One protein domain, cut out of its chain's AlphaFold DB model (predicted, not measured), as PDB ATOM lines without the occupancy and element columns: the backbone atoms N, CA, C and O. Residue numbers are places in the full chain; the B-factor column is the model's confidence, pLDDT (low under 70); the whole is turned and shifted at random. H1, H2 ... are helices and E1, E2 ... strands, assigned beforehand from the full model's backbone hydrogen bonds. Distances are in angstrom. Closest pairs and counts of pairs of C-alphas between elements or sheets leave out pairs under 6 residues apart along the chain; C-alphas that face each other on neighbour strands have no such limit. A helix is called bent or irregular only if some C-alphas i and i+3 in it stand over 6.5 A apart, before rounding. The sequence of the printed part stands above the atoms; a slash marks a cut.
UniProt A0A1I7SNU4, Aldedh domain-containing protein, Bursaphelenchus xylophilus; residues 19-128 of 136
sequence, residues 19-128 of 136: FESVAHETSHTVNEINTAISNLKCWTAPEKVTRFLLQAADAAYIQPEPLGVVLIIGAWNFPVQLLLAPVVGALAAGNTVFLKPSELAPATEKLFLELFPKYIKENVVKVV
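AT A GLANCE: This is residues 19 to 128 of the 136 residues of the protein "Aldedh domain-containing protein" of Bursaphelenchus xylophilus (UniProt A0A1I7SNU4). A small parallel sheet, E1 E2 E3, has H2 over one face; H1 packs on H2, and H3 packs on the edge strand E3. A looped arm between H1 and E1 makes the length, and its residues 52 to 58 stick out. The printed part has 110 residues, in the order H1 E1 H2 E2 H3 E3, of mixed class. It is loose, with a radius of gyration of the C-alphas of 18.0 A and spans of 61 by 30 by 22 A.

IN THESE COORDINATES: H1, residues 19 to 43, begins at C-alpha 19 (-0.377, 5.366, -26.190), is 33.1 A long and has a kink of 40 degrees near residue 37. It is irregular, with C-alphas 38 and 41 7.7 A apart. E1, residues 69 to 73, and E2, residues 96 to 100, are each 13.4 A long; H2, residues 81 to 92, is 16.4 A. H3, residues 106 to 119, 20.5 A, is only just irregular: C-alphas 114 and 117 are 6.7 A apart. E3, residues 125 to 127, 6.6 A, ends at C-alpha 127 (11.513, 0.019, -49.779).

HOW THE PARTS SIT: H1 touches H2 at a shallow tilt of 13 degrees, the same way; their closest C-alphas, of Glu 25 and Gln 81, are 4.9 A apart. H2 is on the sheet at a height of 9.3 A, over E1 and E2, and runs along the strands, at 3 degrees to E2 on the local plane. E1 and E2 are parallel, with N 72 and O 98 2.8 A apart, within hydrogen-bond range. E2 and E3 are parallel, with N 126 and O 97 within that range at 2.9 A. E1, H2, E2 and E2, H3, E3 are strand-helix-strand units, two parallel neighbour strands with a helix between, each with a right-handed crossover. H3 is on the sheet; its closest C-alpha pair with E3 is Leu 113 and Val 127, 5.8 A. H1 and H3 are apart. The O i to N i+4 pairs within range are 16 of 21 in H1, 6 of 8 in H2 and 7 of 10 in H3.

THE WHOLE: The C-alphas farthest apart, of Leu 54 and Ala 107, are 60.8 A apart. The printed part has no cut. The link from H1 to E1 is long, 25 residues; within it residues 47 to 48 pair with 61 to 62, antiparallel. Residues 19 to 25 have pLDDT under 70.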
ATOM      1  N   PHE A  19      -1.247   5.897 -27.216       53.38
ATOM      2  CA  PHE A  19      -0.377   5.366 -26.190       53.38
ATOM      3  C   PHE A  19       0.008   3.916 -26.475       53.38
ATOM      4  O   PHE A  19       1.186   3.600 -26.403       53.38
ATOM      5  N   GLU A  20      -0.936   3.055 -26.856       52.34
ATOM      6  CA  GLU A  20      -0.658   1.640 -27.143       52.34
ATOM      7  C   GLU A  20       0.236   1.462 -28.374       52.34
ATOM      8  O   GLU A  20       1.216   0.727 -28.300       52.34
ATOM      9  N   SER A  21      -0.010   2.201 -29.462       59.41
ATOM     10  CA  SER A  21       0.833   2.125 -30.667       59.41
ATOM     11  C   SER A  21       2.274   2.601 -30.403       59.41
ATOM     12  O   SER A  21       3.239   1.947 -30.803       59.41
ATOM     13  N   VAL A  22       2.449   3.701 -29.657       58.41
ATOM     14  CA  VAL A  22       3.778   4.222 -29.278       58.41
ATOM     15  C   VAL A  22       4.473   3.324 -28.244       58.41
ATOM     16  O   VAL A  22       5.687   3.095 -28.330       58.41
ATOM     17  N   ALA A  23       3.725   2.817 -27.264       57.31
ATOM     18  CA  ALA A  23       4.265   2.007 -26.179       57.31
ATOM     19  C   ALA A  23       4.676   0.609 -26.651       57.31
ATOM     20  O   ALA A  23       5.709   0.117 -26.203       57.31
ATOM     21  N   HIS A  24       3.915  -0.020 -27.551       64.19
ATOM     22  CA  HIS A  24       4.184  -1.399 -27.957       64.19
ATOM     23  C   HIS A  24       5.083  -1.500 -29.195       64.19
ATOM     24  O   HIS A  24       6.097  -2.192 -29.139       64.19
ATOM     25  N   GLU A  25       4.785  -0.787 -30.288       68.62
ATOM     26  CA  GLU A  25       5.523  -0.989 -31.547       68.62
ATOM     27  C   GLU A  25       6.814  -0.156 -31.627       68.62
ATOM     28  O   GLU A  25       7.896  -0.668 -31.942       68.62
ATOM     29  N   THR A  26       6.729   1.136 -31.307       75.75
ATOM     30  CA  THR A  26       7.870   2.055 -31.464       75.75
ATOM     31  C   THR A  26       8.920   1.856 -30.374       75.75
ATOM     32  O   THR A  26      10.115   1.800 -30.670       75.75
ATOM     33  N   SER A  27       8.497   1.717 -29.115       83.69
ATOM     34  CA  SER A  27       9.429   1.564 -27.986       83.69
ATOM     35  C   SER A  27      10.257   0.279 -28.084       83.69
ATOM     36  O   SER A  27      11.442   0.292 -27.753       83.69
ATOM     37  N   HIS A  28       9.668  -0.809 -28.596       83.62
ATOM     38  CA  HIS A  28      10.392  -2.056 -28.845       83.62
ATOM     39  C   HIS A  28      11.523  -1.850 -29.858       83.62
ATOM     40  O   HIS A  28      12.683  -2.134 -29.565       83.62
ATOM     41  N   THR A  29      11.193  -1.241 -30.998       85.88
ATOM     42  CA  THR A  29      12.152  -0.955 -32.072       85.88
ATOM     43  C   THR A  29      13.287  -0.042 -31.594       85.88
ATOM     44  O   THR A  29      14.459  -0.281 -31.879       85.88
ATOM     45  N   VAL A  30      12.972   1.010 -30.828       89.31
ATOM     46  CA  VAL A  30      13.990   1.925 -30.277       89.31
ATOM     47  C   VAL A  30      14.934   1.193 -29.320       89.31
ATOM     48  O   VAL A  30      16.144   1.424 -29.349       89.31
ATOM     49  N   ASN A  31      14.411   0.283 -28.497       91.31
ATOM     50  CA  ASN A  31      15.238  -0.526 -27.605       91.31
ATOM     51  C   ASN A  31      16.161  -1.480 -28.376       91.31
ATOM     52  O   ASN A  31      17.325  -1.621 -27.995       91.31
ATOM     53  N   GLU A  32      15.696  -2.084 -29.470       91.81
ATOM     54  CA  GLU A  32      16.552  -2.891 -30.351       91.81
ATOM     55  C   GLU A  32      17.654  -2.056 -30.998       91.81
ATOM     56  O   GLU A  32      18.812  -2.469 -30.977       91.81
ATOM     57  N   ILE A  33      17.338  -0.853 -31.489       93.88
ATOM     58  CA  ILE A  33      18.335   0.076 -32.044       93.88
ATOM     59  C   ILE A  33      19.404   0.399 -30.996       93.88
ATOM     60  O   ILE A  33      20.600   0.283 -31.269       93.88
ATOM     61  N   ASN A  34      18.989   0.765 -29.782       96.06
ATOM     62  CA  ASN A  34      19.914   1.080 -28.694       96.06
ATOM     63  C   ASN A  34      20.781  -0.127 -28.312       96.06
ATOM     64  O   ASN A  34      21.985   0.017 -28.078       96.06
ATOM     65  N   THR A  35      20.183  -1.318 -28.281       96.44
ATOM     66  CA  THR A  35      20.895  -2.571 -28.002       96.44
ATOM     67  C   THR A  35      21.921  -2.865 -29.089       96.44
ATOM     68  O   THR A  35      23.072  -3.164 -28.766       96.44
ATOM     69  N   ALA A  36      21.543  -2.719 -30.360       96.25
ATOM     70  CA  ALA A  36      22.432  -2.917 -31.494       96.25
ATOM     71  C   ALA A  36      23.605  -1.935 -31.450       96.25
ATOM     72  O   ALA A  36      24.750  -2.371 -31.466       96.25
ATOM     73  N   ILE A  37      23.351  -0.633 -31.283       96.12
ATOM     74  CA  ILE A  37      24.404   0.392 -31.175       96.12
ATOM     75  C   ILE A  37      25.372   0.080 -30.024       96.12
ATOM     76  O   ILE A  37      26.588   0.199 -30.191       96.12
ATOM     77  N   SER A  38      24.849  -0.340 -28.869       97.62
ATOM     78  CA  SER A  38      25.662  -0.604 -27.675       97.62
ATOM     79  C   SER A  38      26.545  -1.846 -27.817       97.62
ATOM     80  O   SER A  38      27.651  -1.874 -27.282       97.62
ATOM     81  N   ASN A  39      26.079  -2.864 -28.547       97.44
ATOM     82  CA  ASN A  39      26.753  -4.161 -28.641       97.44
ATOM     83  C   ASN A  39      27.464  -4.410 -29.980       97.44
ATOM     84  O   ASN A  39      28.236  -5.362 -30.073       97.44
ATOM     85  N   LEU A  40      27.275  -3.553 -30.990       95.88
ATOM     86  CA  LEU A  40      27.762  -3.763 -32.360       95.88
ATOM     87  C   LEU A  40      29.248  -4.135 -32.430       95.88
ATOM     88  O   LEU A  40      29.639  -5.050 -33.150       95.88
ATOM     89  N   LYS A  41      30.088  -3.445 -31.648       95.50
ATOM     90  CA  LYS A  41      31.537  -3.701 -31.598       95.50
ATOM     91  C   LYS A  41      31.874  -5.085 -31.047       95.50
ATOM     92  O   LYS A  41      32.855  -5.677 -31.473       95.50
ATOM     93  N   CYS A  42      31.091  -5.568 -30.088       96.25
ATOM     94  CA  CYS A  42      31.258  -6.898 -29.517       96.25
ATOM     95  C   CYS A  42      30.805  -7.961 -30.523       96.25
ATOM     96  O   CYS A  42      31.550  -8.890 -30.807       96.25
ATOM     97  N   TRP A  43      29.628  -7.773 -31.128       96.38
ATOM     98  CA  TRP A  43      29.042  -8.724 -32.079       96.38
ATOM     99  C   TRP A  43      29.835  -8.889 -33.375       96.38
ATOM    100  O   TRP A  43      29.702  -9.913 -34.029       96.38
ATOM    101  N   THR A  44      30.639  -7.900 -33.759       95.44
ATOM    102  CA  THR A  44      31.453  -7.937 -34.988       95.44
ATOM    103  C   THR A  44      32.903  -8.365 -34.745       95.44
ATOM    104  O   THR A  44      33.661  -8.543 -35.702       95.44
ATOM    105  N   ALA A  45      33.310  -8.534 -33.482       95.56
ATOM    106  CA  ALA A  45      34.670  -8.923 -33.135       95.56
ATOM    107  C   ALA A  45      34.913 -10.429 -33.376       95.56
ATOM    108  O   ALA A  45      34.004 -11.231 -33.167       95.56
ATOM    109  N   PRO A  46      36.143 -10.834 -33.749       94.75
ATOM    110  CA  PRO A  46      36.481 -12.246 -33.875       94.75
ATOM    111  C   PRO A  46      36.379 -12.982 -32.531       94.75
ATOM    112  O   PRO A  46      37.007 -12.586 -31.541       94.75
ATOM    113  N   GLU A  47      35.655 -14.098 -32.507       93.31
ATOM    114  CA  GLU A  47      35.529 -14.964 -31.334       93.31
ATOM    115  C   GLU A  47      36.599 -16.061 -31.370       93.31
ATOM    116  O   GLU A  47      36.670 -16.853 -32.308       93.31
ATOM    117  N   LYS A  48      37.455 -16.125 -30.346       89.25
ATOM    118  CA  LYS A  48      38.492 -17.164 -30.251       89.25
ATOM    119  C   LYS A  48      37.862 -18.501 -29.878       89.25
ATOM    120  O   LYS A  48      37.157 -18.586 -28.878       89.25
ATOM    121  N   VAL A  49      38.205 -19.554 -30.615       88.31
ATOM    122  CA  VAL A  49      37.707 -20.909 -30.337       88.31
ATOM    123  C   VAL A  49      38.715 -21.734 -29.543       88.31
ATOM    124  O   VAL A  49      39.931 -21.545 -29.647       88.31
ATOM    125  N   THR A  50      38.211 -22.668 -28.737       85.19
ATOM    126  CA  THR A  50      39.049 -23.625 -28.005       85.19
ATOM    127  C   THR A  50      39.793 -24.520 -28.991       85.19
ATOM    128  O   THR A  50      39.190 -25.125 -29.872       85.19
ATOM    129  N   ARG A  51      41.116 -24.618 -28.823       79.56
ATOM    130  CA  ARG A  51      42.006 -25.391 -29.699       79.56
ATOM    131  C   ARG A  51      42.399 -26.713 -29.051       79.56
ATOM    132  O   ARG A  51      42.588 -26.780 -27.836       79.56
ATOM    133  N   PHE A  52      42.579 -27.745 -29.872       81.88
ATOM    134  CA  PHE A  52      43.210 -28.990 -29.436       81.88
ATOM    135  C   PHE A  52      44.735 -28.820 -29.341       81.88
ATOM    136  O   PHE A  52      45.310 -27.959 -30.004       81.88
ATOM    137  N   LEU A  53      45.409 -29.661 -28.548       76.88
ATOM    138  CA  LEU A  53      46.849 -29.542 -28.270       76.88
ATOM    139  C   LEU A  53      47.717 -29.541 -29.546       76.88
ATOM    140  O   LEU A  53      48.718 -28.836 -29.609       76.88
ATOM    141  N   LEU A  54      47.307 -30.288 -30.579       80.69
ATOM    142  CA  LEU A  54      48.003 -30.342 -31.874       80.69
ATOM    143  C   LEU A  54      47.910 -29.036 -32.684       80.69
ATOM    144  O   LEU A  54      48.722 -28.830 -33.575       80.69
ATOM    145  N   GLN A  55      46.953 -28.161 -32.370       80.31
ATOM    146  CA  GLN A  55      46.702 -26.877 -33.044       80.31
ATOM    147  C   GLN A  55      47.205 -25.693 -32.201       80.31
ATOM    148  O   GLN A  55      46.803 -24.550 -32.406       80.31
ATOM    149  N   ALA A  56      48.055 -25.944 -31.197       75.25
ATOM    150  CA  ALA A  56      48.469 -24.925 -30.230       75.25
ATOM    151  C   ALA A  56      49.219 -23.734 -30.863       75.25
ATOM    152  O   ALA A  56      49.179 -22.636 -30.305       75.25
ATOM    153  N   ALA A  57      49.871 -23.943 -32.014       81.62
ATOM    154  CA  ALA A  57      50.570 -22.900 -32.767       81.62
ATOM    155  C   ALA A  57      49.661 -22.121 -33.740       81.62
ATOM    156  O   ALA A  57      50.051 -21.046 -34.196       81.62
ATOM    157  N   ASP A  58      48.453 -22.614 -34.025       85.12
ATOM    158  CA  ASP A  58      47.553 -22.022 -35.015       85.12
ATOM    159  C   ASP A  58      46.647 -20.957 -34.390       85.12
ATOM    160  O   ASP A  58      46.198 -21.078 -33.246       85.12
ATOM    161  N   ALA A  59      46.308 -19.914 -35.149       83.75
ATOM    162  CA  ALA A  59      45.259 -18.969 -34.776       83.75
ATOM    163  C   ALA A  59      43.902 -19.476 -35.289       83.75
ATOM    164  O   ALA A  59      43.708 -19.603 -36.492       83.75
ATOM    165  N   ALA A  60      42.962 -19.742 -34.378       89.12
ATOM    166  CA  ALA A  60      41.609 -20.176 -34.715       89.12
ATOM    167  C   ALA A  60      40.583 -19.210 -34.108       89.12
ATOM    168  O   ALA A  60      40.617 -18.933 -32.903       89.12
ATOM    169  N   TYR A  61      39.689 -18.692 -34.943       92.88
ATOM    170  CA  TYR A  61      38.622 -17.778 -34.548       92.88
ATOM    171  C   TYR A  61      37.424 -17.888 -35.496       92.88
ATOM    172  O   TYR A  61      37.562 -18.353 -36.627       92.88
ATOM    173  N   ILE A  62      36.261 -17.443 -35.030       94.56
ATOM    174  CA  ILE A  62      35.045 -17.265 -35.826       94.56
ATOM    175  C   ILE A  62      34.898 -15.769 -36.096       94.56
ATOM    176  O   ILE A  62      34.897 -14.970 -35.160       94.56
ATOM    177  N   GLN A  63      34.798 -15.394 -37.370       95.94
ATOM    178  CA  GLN A  63      34.572 -14.016 -37.798       95.94
ATOM    179  C   GLN A  63      33.170 -13.896 -38.403       95.94
ATOM    180  O   GLN A  63      32.895 -14.546 -39.412       95.94
ATOM    181  N   PRO A  64      32.286 -13.072 -37.821       96.25
ATOM    182  CA  PRO A  64      31.019 -12.725 -38.447       96.25
ATOM    183  C   PRO A  64      31.255 -11.865 -39.692       96.25
ATOM    184  O   PRO A  64      32.002 -10.883 -39.642       96.25
ATOM    185  N   GLU A  65      30.594 -12.221 -40.790       96.69
ATOM    186  CA  GLU A  65      30.631 -11.500 -42.062       96.69
ATOM    187  C   GLU A  65      29.203 -11.290 -42.592       96.69
ATOM    188  O   GLU A  65      28.327 -12.130 -42.348       96.69
ATOM    189  N   PRO A  66      28.934 -10.175 -43.296       97.31
ATOM    190  CA  PRO A  66      27.626  -9.925 -43.886       97.31
ATOM    191  C   PRO A  66      27.317 -10.942 -44.989       97.31
ATOM    192  O   PRO A  66      28.190 -11.346 -45.754       97.31
ATOM    193  N   LEU A  67      26.039 -11.291 -45.130       96.94
ATOM    194  CA  LEU A  67      25.545 -12.149 -46.211       96.94
ATOM    195  C   LEU A  67      25.377 -11.377 -47.530       96.94
ATOM    196  O   LEU A  67      25.375 -11.977 -48.603       96.94
ATOM    197  N   GLY A  68      25.226 -10.050 -47.460       96.38
ATOM    198  CA  GLY A  68      25.105  -9.164 -48.617       96.38
ATOM    199  C   GLY A  68      23.764  -8.437 -48.649       96.38
ATOM    200  O   GLY A  68      23.608  -7.397 -48.010       96.38
ATOM    201  N   VAL A  69      22.808  -8.957 -49.422       97.06
ATOM    202  CA  VAL A  69      21.474  -8.359 -49.606       97.06
ATOM    203  C   VAL A  69      20.421  -9.239 -48.937       97.06
ATOM    204  O   VAL A  69      20.341 -10.431 -49.225       97.06
ATOM    205  N   VAL A  70      19.595  -8.652 -48.073       97.12
ATOM    206  CA  VAL A  70      18.532  -9.354 -47.337       97.12
ATOM    207  C   VAL A  70      17.170  -8.778 -47.712       97.12
ATOM    208  O   VAL A  70      16.994  -7.563 -47.744       97.12
ATOM    209  N   LEU A  71      16.192  -9.645 -47.971       96.38
ATOM    210  CA  LEU A  71      14.793  -9.263 -48.157       96.38
ATOM    211  C   LEU A  71      14.035  -9.440 -46.839       96.38
ATOM    212  O   LEU A  71      14.052 -10.520 -46.251       96.38
ATOM    213  N   ILE A  72      13.340  -8.395 -46.404       95.62
ATOM    214  CA  ILE A  72      12.474  -8.408 -45.225       95.62
ATOM    215  C   ILE A  72      11.043  -8.141 -45.680       95.62
ATOM    216  O   ILE A  72      10.760  -7.103 -46.278       95.62
ATOM    217  N   ILE A  73      10.145  -9.076 -45.371       93.44
ATOM    218  CA  ILE A  73       8.721  -9.004 -45.707       93.44
ATOM    219  C   ILE A  73       7.934  -8.778 -44.416       93.44
ATOM    220  O   ILE A  73       7.980  -9.602 -43.503       93.44
ATOM    221  N   GLY A  74       7.234  -7.650 -44.334       89.44
ATOM    222  CA  GLY A  74       6.443  -7.272 -43.166       89.44
ATOM    223  C   GLY A  74       5.120  -8.013 -43.075       89.44
ATOM    224  O   GLY A  74       4.446  -8.223 -44.080       89.44
ATOM    225  N   ALA A  75       4.708  -8.328 -41.850       88.50
ATOM    226  CA  ALA A  75       3.334  -8.713 -41.547       88.50
ATOM    227  C   ALA A  75       2.457  -7.472 -41.283       88.50
ATOM    228  O   ALA A  75       2.954  -6.364 -41.090       88.50
ATOM    229  N   TRP A  76       1.137  -7.654 -41.263       83.44
ATOM    230  CA  TRP A  76       0.155  -6.565 -41.163       83.44
ATOM    231  C   TRP A  76      -0.305  -6.246 -39.738       83.44
ATOM    232  O   TRP A  76      -0.873  -5.185 -39.502       83.44
ATOM    233  N   ASN A  77      -0.089  -7.157 -38.791       84.56
ATOM    234  CA  ASN A  77      -0.643  -7.077 -37.438       84.56
ATOM    235  C   ASN A  77       0.165  -6.183 -36.482       84.56
ATOM    236  O   ASN A  77      -0.412  -5.655 -35.541       84.56
ATOM    237  N   PHE A  78       1.466  -6.010 -36.732       84.25
ATOM    238  CA  PHE A  78       2.337  -5.024 -36.074       84.25
ATOM    239  C   PHE A  78       3.286  -4.452 -37.132       84.25
ATOM    240  O   PHE A  78       4.470  -4.812 -37.181       84.25
ATOM    241  N   PRO A  79       2.746  -3.662 -38.076       84.69
ATOM    242  CA  PRO A  79       3.390  -3.388 -39.354       84.69
ATOM    243  C   PRO A  79       4.640  -2.511 -39.222       84.69
ATOM    244  O   PRO A  79       5.419  -2.433 -40.172       84.69
ATOM    245  N   VAL A  80       4.862  -1.872 -38.068       86.56
ATOM    246  CA  VAL A  80       6.097  -1.135 -37.784       86.56
ATOM    247  C   VAL A  80       7.104  -2.034 -37.074       86.56
ATOM    248  O   VAL A  80       8.218  -2.192 -37.569       86.56
ATOM    249  N   GLN A  81       6.723  -2.659 -35.956       87.06
ATOM    250  CA  GLN A  81       7.650  -3.471 -35.158       87.06
ATOM    251  C   GLN A  81       8.189  -4.674 -35.940       87.06
ATOM    252  O   GLN A  81       9.402  -4.849 -36.034       87.06
ATOM    253  N   LEU A  82       7.307  -5.490 -36.531       88.00
ATOM    254  CA  LEU A  82       7.710  -6.714 -37.239       88.00
ATOM    255  C   LEU A  82       8.496  -6.428 -38.520       88.00
ATOM    256  O   LEU A  82       9.127  -7.329 -39.067       88.00
ATOM    257  N   LEU A  83       8.461  -5.183 -38.988       90.56
ATOM    258  CA  LEU A  83       9.207  -4.735 -40.149       90.56
ATOM    259  C   LEU A  83      10.557  -4.122 -39.749       90.56
ATOM    260  O   LEU A  83      11.573  -4.459 -40.347       90.56
ATOM    261  N   LEU A  84      10.597  -3.248 -38.736       91.94
ATOM    262  CA  LEU A  84      11.817  -2.538 -38.336       91.94
ATOM    263  C   LEU A  84      12.761  -3.373 -37.471       91.94
ATOM    264  O   LEU A  84      13.971  -3.266 -37.661       91.94
ATOM    265  N   ALA A  85      12.246  -4.212 -36.576       92.56
ATOM    266  CA  ALA A  85      13.064  -5.096 -35.743       92.56
ATOM    267  C   ALA A  85      14.088  -5.915 -36.564       92.56
ATOM    268  O   ALA A  85      15.298  -5.804 -36.327       92.56
ATOM    269  N   PRO A  86      13.677  -6.658 -37.615       94.75
ATOM    270  CA  PRO A  86      14.631  -7.385 -38.450       94.75
ATOM    271  C   PRO A  86      15.533  -6.466 -39.293       94.75
ATOM    272  O   PRO A  86      16.667  -6.850 -39.587       94.75
ATOM    273  N   VAL A  87      15.094  -5.249 -39.654       95.56
ATOM    274  CA  VAL A  87      15.946  -4.263 -40.355       95.56
ATOM    275  C   VAL A  87      17.127  -3.865 -39.476       95.56
ATOM    276  O   VAL A  87      18.256  -3.817 -39.961       95.56
ATOM    277  N   VAL A  88      16.894  -3.631 -38.182       96.06
ATOM    278  CA  VAL A  88      17.959  -3.298 -37.225       96.06
ATOM    279  C   VAL A  88      19.007  -4.408 -37.183       96.06
ATOM    280  O   VAL A  88      20.196  -4.122 -37.317       96.06
ATOM    281  N   GLY A  89      18.578  -5.667 -37.063       95.69
ATOM    282  CA  GLY A  89      19.484  -6.818 -37.063       95.69
ATOM    283  C   GLY A  89      20.262  -6.967 -38.374       95.69
ATOM    284  O   GLY A  89      21.479  -7.153 -38.355       95.69
ATOM    285  N   ALA A  90      19.587  -6.825 -39.518       97.19
ATOM    286  CA  ALA A  90      20.219  -6.940 -40.830       97.19
ATOM    287  C   ALA A  90      21.296  -5.866 -41.049       97.19
ATOM    288  O   ALA A  90      22.399  -6.196 -41.495       97.19
ATOM    289  N   LEU A  91      21.006  -4.613 -40.680       96.56
ATOM    290  CA  LEU A  91      21.961  -3.506 -40.752       96.56
ATOM    291  C   LEU A  91      23.107  -3.667 -39.746       96.56
ATOM    292  O   LEU A  91      24.259  -3.411 -40.093       96.56
ATOM    293  N   ALA A  92      22.821  -4.131 -38.525       96.69
ATOM    294  CA  ALA A  92      23.846  -4.414 -37.518       96.69
ATOM    295  C   ALA A  92      24.813  -5.522 -37.973       96.69
ATOM    296  O   ALA A  92      26.008  -5.455 -37.701       96.69
ATOM    297  N   ALA A  93      24.323  -6.505 -38.727       96.69
ATOM    298  CA  ALA A  93      25.152  -7.537 -39.344       96.69
ATOM    299  C   ALA A  93      25.896  -7.063 -40.614       96.69
ATOM    300  O   ALA A  93      26.625  -7.846 -41.214       96.69
ATOM    301  N   GLY A  94      25.730  -5.802 -41.035       96.81
ATOM    302  CA  GLY A  94      26.417  -5.224 -42.195       96.81
ATOM    303  C   GLY A  94      25.768  -5.530 -43.547       96.81
ATOM    304  O   GLY A  94      26.420  -5.372 -44.578       96.81
ATOM    305  N   ASN A  95      24.508  -5.971 -43.567       98.19
ATOM    306  CA  ASN A  95      23.781  -6.234 -44.807       98.19
ATOM    307  C   ASN A  95      23.121  -4.969 -45.365       98.19
ATOM    308  O   ASN A  95      22.835  -4.011 -44.646       98.19
ATOM    309  N   THR A  96      22.807  -5.017 -46.653       97.62
ATOM    310  CA  THR A  96      21.838  -4.121 -47.293       97.62
ATOM    311  C   THR A  96      20.463  -4.783 -47.312       97.62
ATOM    312  O   THR A  96      20.361  -6.012 -47.267       97.62
ATOM    313  N   VAL A  97      19.397  -3.985 -47.348       97.75
ATOM    314  CA  VAL A  97      18.032  -4.475 -47.140       97.75
ATOM    315  C   VAL A  97      17.101  -4.058 -48.272       97.75
ATOM    316  O   VAL A  97      16.983  -2.877 -48.597       97.75
ATOM    317  N   PHE A  98      16.365  -5.025 -48.806       96.06
ATOM    318  CA  PHE A  98      15.098  -4.787 -49.484       96.06
ATOM    319  C   PHE A  98      13.963  -4.956 -48.487       96.06
ATOM    320  O   PHE A  98      13.858  -5.981 -47.815       96.06
ATOM    321  N   LEU A  99      13.116  -3.943 -48.383       94.62
ATOM    322  CA  LEU A  99      12.030  -3.899 -47.422       94.62
ATOM    323  C   LEU A  99      10.700  -3.928 -48.165       94.62
ATOM    324  O   LEU A  99      10.410  -3.003 -48.918       94.62
ATOM    325  N   LYS A 100       9.890  -4.962 -47.942       93.88
ATOM    326  CA  LYS A 100       8.544  -5.095 -48.508       93.88
ATOM    327  C   LYS A 100       7.515  -5.027 -47.369       93.88
ATOM    328  O   LYS A 100       7.307  -6.035 -46.690       93.88
ATOM    329  N   PRO A 101       6.899  -3.861 -47.101       92.25
ATOM    330  CA  PRO A 101       5.797  -3.750 -46.145       92.25
ATOM    331  C   PRO A 101       4.593  -4.597 -46.585       92.25
ATOM    332  O   PRO A 101       4.487  -4.952 -47.752       92.25
ATOM    333  N   SER A 102       3.673  -4.912 -45.672       89.19
ATOM    334  CA  SER A 102       2.456  -5.643 -46.046       89.19
ATOM    335  C   SER A 102       1.469  -4.754 -46.804       89.19
ATOM    336  O   SER A 102       1.115  -3.668 -46.339       89.19
ATOM    337  N   GLU A 103       0.925  -5.272 -47.902       86.44
ATOM    338  CA  GLU A 103      -0.162  -4.671 -48.682       86.44
ATOM    339  C   GLU A 103      -1.463  -4.510 -47.878       86.44
ATOM    340  O   GLU A 103      -2.310  -3.675 -48.197       86.44
ATOM    341  N   LEU A 104      -1.619  -5.293 -46.805       86.00
ATOM    342  CA  LEU A 104      -2.760  -5.223 -45.893       86.00
ATOM    343  C   LEU A 104      -2.636  -4.060 -44.886       86.00
ATOM    344  O   LEU A 104      -3.591  -3.781 -44.164       86.00
ATOM    345  N   ALA A 105      -1.497  -3.352 -44.864       86.69
ATOM    346  CA  ALA A 105      -1.248  -2.156 -44.054       86.69
ATOM    347  C   ALA A 105      -0.812  -0.950 -44.927       86.69
ATOM    348  O   ALA A 105       0.298  -0.428 -44.769       86.69
ATOM    349  N   PRO A 106      -1.679  -0.447 -45.832       86.06
ATOM    350  CA  PRO A 106      -1.302   0.512 -46.882       86.06
ATOM    351  C   PRO A 106      -0.836   1.879 -46.357       86.06
ATOM    352  O   PRO A 106      -0.020   2.552 -46.987       86.06
ATOM    353  N   ALA A 107      -1.326   2.313 -45.192       86.31
ATOM    354  CA  ALA A 107      -0.864   3.555 -44.574       86.31
ATOM    355  C   ALA A 107       0.584   3.437 -44.064       86.31
ATOM    356  O   ALA A 107       1.361   4.377 -44.234       86.31
ATOM    357  N   THR A 108       0.969   2.281 -43.506       84.62
ATOM    358  CA  THR A 108       2.354   2.014 -43.093       84.62
ATOM    359  C   THR A 108       3.255   1.880 -44.307       84.62
ATOM    360  O   THR A 108       4.320   2.486 -44.336       84.62
ATOM    361  N   GLU A 109       2.823   1.154 -45.338       89.56
ATOM    362  CA  GLU A 109       3.578   1.044 -46.589       89.56
ATOM    363  C   GLU A 109       3.914   2.427 -47.162       89.56
ATOM    364  O   GLU A 109       5.086   2.740 -47.395       89.56
ATOM    365  N   LYS A 110       2.900   3.288 -47.315       90.00
ATOM    366  CA  LYS A 110       3.082   4.657 -47.806       90.00
ATOM    367  C   LYS A 110       4.038   5.459 -46.923       90.00
ATOM    368  O   LYS A 110       4.923   6.138 -47.440       90.00
ATOM    369  N   LEU A 111       3.889   5.365 -45.603       89.62
ATOM    370  CA  LEU A 111       4.762   6.053 -44.655       89.62
ATOM    371  C   LEU A 111       6.227   5.627 -44.829       89.62
ATOM    372  O   LEU A 111       7.121   6.471 -44.856       89.62
ATOM    373  N   PHE A 112       6.485   4.328 -44.980       90.25
ATOM    374  CA  PHE A 112       7.837   3.799 -45.132       90.25
ATOM    375  C   PHE A 112       8.457   4.205 -46.470       90.25
ATOM    376  O   PHE A 112       9.612   4.632 -46.487       90.25
ATOM    377  N   LEU A 113       7.683   4.157 -47.559       91.50
ATOM    378  CA  LEU A 113       8.104   4.649 -48.875       91.50
ATOM    379  C   LEU A 113       8.500   6.135 -48.841       91.50
ATOM    380  O   LEU A 113       9.451   6.532 -49.510       91.50
ATOM    381  N   GLU A 114       7.810   6.960 -48.048       91.56
ATOM    382  CA  GLU A 114       8.097   8.396 -47.939       91.56
ATOM    383  C   GLU A 114       9.242   8.735 -46.972       91.56
ATOM    384  O   GLU A 114       9.943   9.732 -47.177       91.56
ATOM    385  N   LEU A 115       9.404   7.973 -45.885       90.75
ATOM    386  CA  LEU A 115      10.362   8.299 -44.826       90.75
ATOM    387  C   LEU A 115      11.737   7.674 -45.044       90.75
ATOM    388  O   LEU A 115      12.733   8.371 -44.854       90.75
ATOM    389  N   PHE A 116      11.829   6.404 -45.447       91.38
ATOM    390  CA  PHE A 116      13.124   5.719 -45.551       91.38
ATOM    391  C   PHE A 116      14.134   6.463 -46.434       91.38
ATOM    392  O   PHE A 116      15.231   6.729 -45.938       91.38
ATOM    393  N   PRO A 117      13.776   6.908 -47.656       92.31
ATOM    394  CA  PRO A 117      14.704   7.634 -48.526       92.31
ATOM    395  C   PRO A 117      15.212   8.964 -47.943       92.31
ATOM    396  O   PRO A 117      16.247   9.470 -48.375       92.31
ATOM    397  N   LYS A 118      14.511   9.552 -46.959       94.44
ATOM    398  CA  LYS A 118      14.926  10.803 -46.296       94.44
ATOM    399  C   LYS A 118      16.023  10.586 -45.254       94.44
ATOM    400  O   LYS A 118      16.795  11.507 -44.998       94.44
ATOM    401  N   TYR A 119      16.076   9.403 -44.639       92.56
ATOM    402  CA  TYR A 119      16.997   9.104 -43.534       92.56
ATOM    403  C   TYR A 119      18.099   8.115 -43.919       92.56
ATOM    404  O   TYR A 119      19.201   8.186 -43.375       92.56
ATOM    405  N   ILE A 120      17.821   7.199 -44.846       93.25
ATOM    406  CA  ILE A 120      18.728   6.131 -45.259       93.25
ATOM    407  C   ILE A 120      18.837   6.151 -46.781       93.25
ATOM    408  O   ILE A 120      17.847   6.280 -47.495       93.25
ATOM    409  N   LYS A 121      20.065   6.021 -47.289       94.69
ATOM    410  CA  LYS A 121      20.297   5.942 -48.732       94.69
ATOM    411  C   LYS A 121      19.656   4.673 -49.295       94.69
ATOM    412  O   LYS A 121      19.798   3.596 -48.716       94.69
ATOM    413  N   GLU A 122      19.056   4.783 -50.475       92.38
ATOM    414  CA  GLU A 122      18.373   3.660 -51.135       92.38
ATOM    415  C   GLU A 122      19.289   2.468 -51.447       92.38
ATOM    416  O   GLU A 122      18.822   1.341 -51.556       92.38
ATOM    417  N   ASN A 123      20.605   2.684 -51.562       93.81
ATOM    418  CA  ASN A 123      21.569   1.600 -51.754       93.81
ATOM    419  C   ASN A 123      21.875   0.807 -50.467       93.81
ATOM    420  O   ASN A 123      22.589  -0.188 -50.535       93.81
ATOM    421  N   VAL A 124      21.382   1.260 -49.309       96.19
ATOM    422  CA  VAL A 124      21.496   0.564 -48.017       96.19
ATOM    423  C   VAL A 124      20.164  -0.066 -47.641       96.19
ATOM    424  O   VAL A 124      20.130  -1.245 -47.298       96.19
ATOM    425  N   VAL A 125      19.070   0.695 -47.734       96.88
ATOM    426  CA  VAL A 125      17.713   0.168 -47.560       96.88
ATOM    427  C   VAL A 125      16.821   0.677 -48.679       96.88
ATOM    428  O   VAL A 125      16.619   1.885 -48.806       96.88
ATOM    429  N   LYS A 126      16.239  -0.243 -49.448       95.81
ATOM    430  CA  LYS A 126      15.261   0.064 -50.491       95.81
ATOM    431  C   LYS A 126      13.895  -0.481 -50.107       95.81
ATOM    432  O   LYS A 126      13.734  -1.686 -49.941       95.81
ATOM    433  N   VAL A 127      12.910   0.406 -50.000       94.69
ATOM    434  CA  VAL A 127      11.513   0.019 -49.779       94.69
ATOM    435  C   VAL A 127      10.865  -0.286 -51.126       94.69
ATOM    436  O   VAL A 127      10.961   0.513 -52.057       94.69
ATOM    437  N   VAL A 128      10.234  -1.450 -51.237       92.25
ATOM    438  CA  VAL A 128       9.528  -1.921 -52.431       92.25
ATOM    439  C   VAL A 128       8.066  -2.103 -52.073       92.25
ATOM    440  O   VAL A 128       7.733  -2.617 -51.005       92.25
TER     441      VAL A 128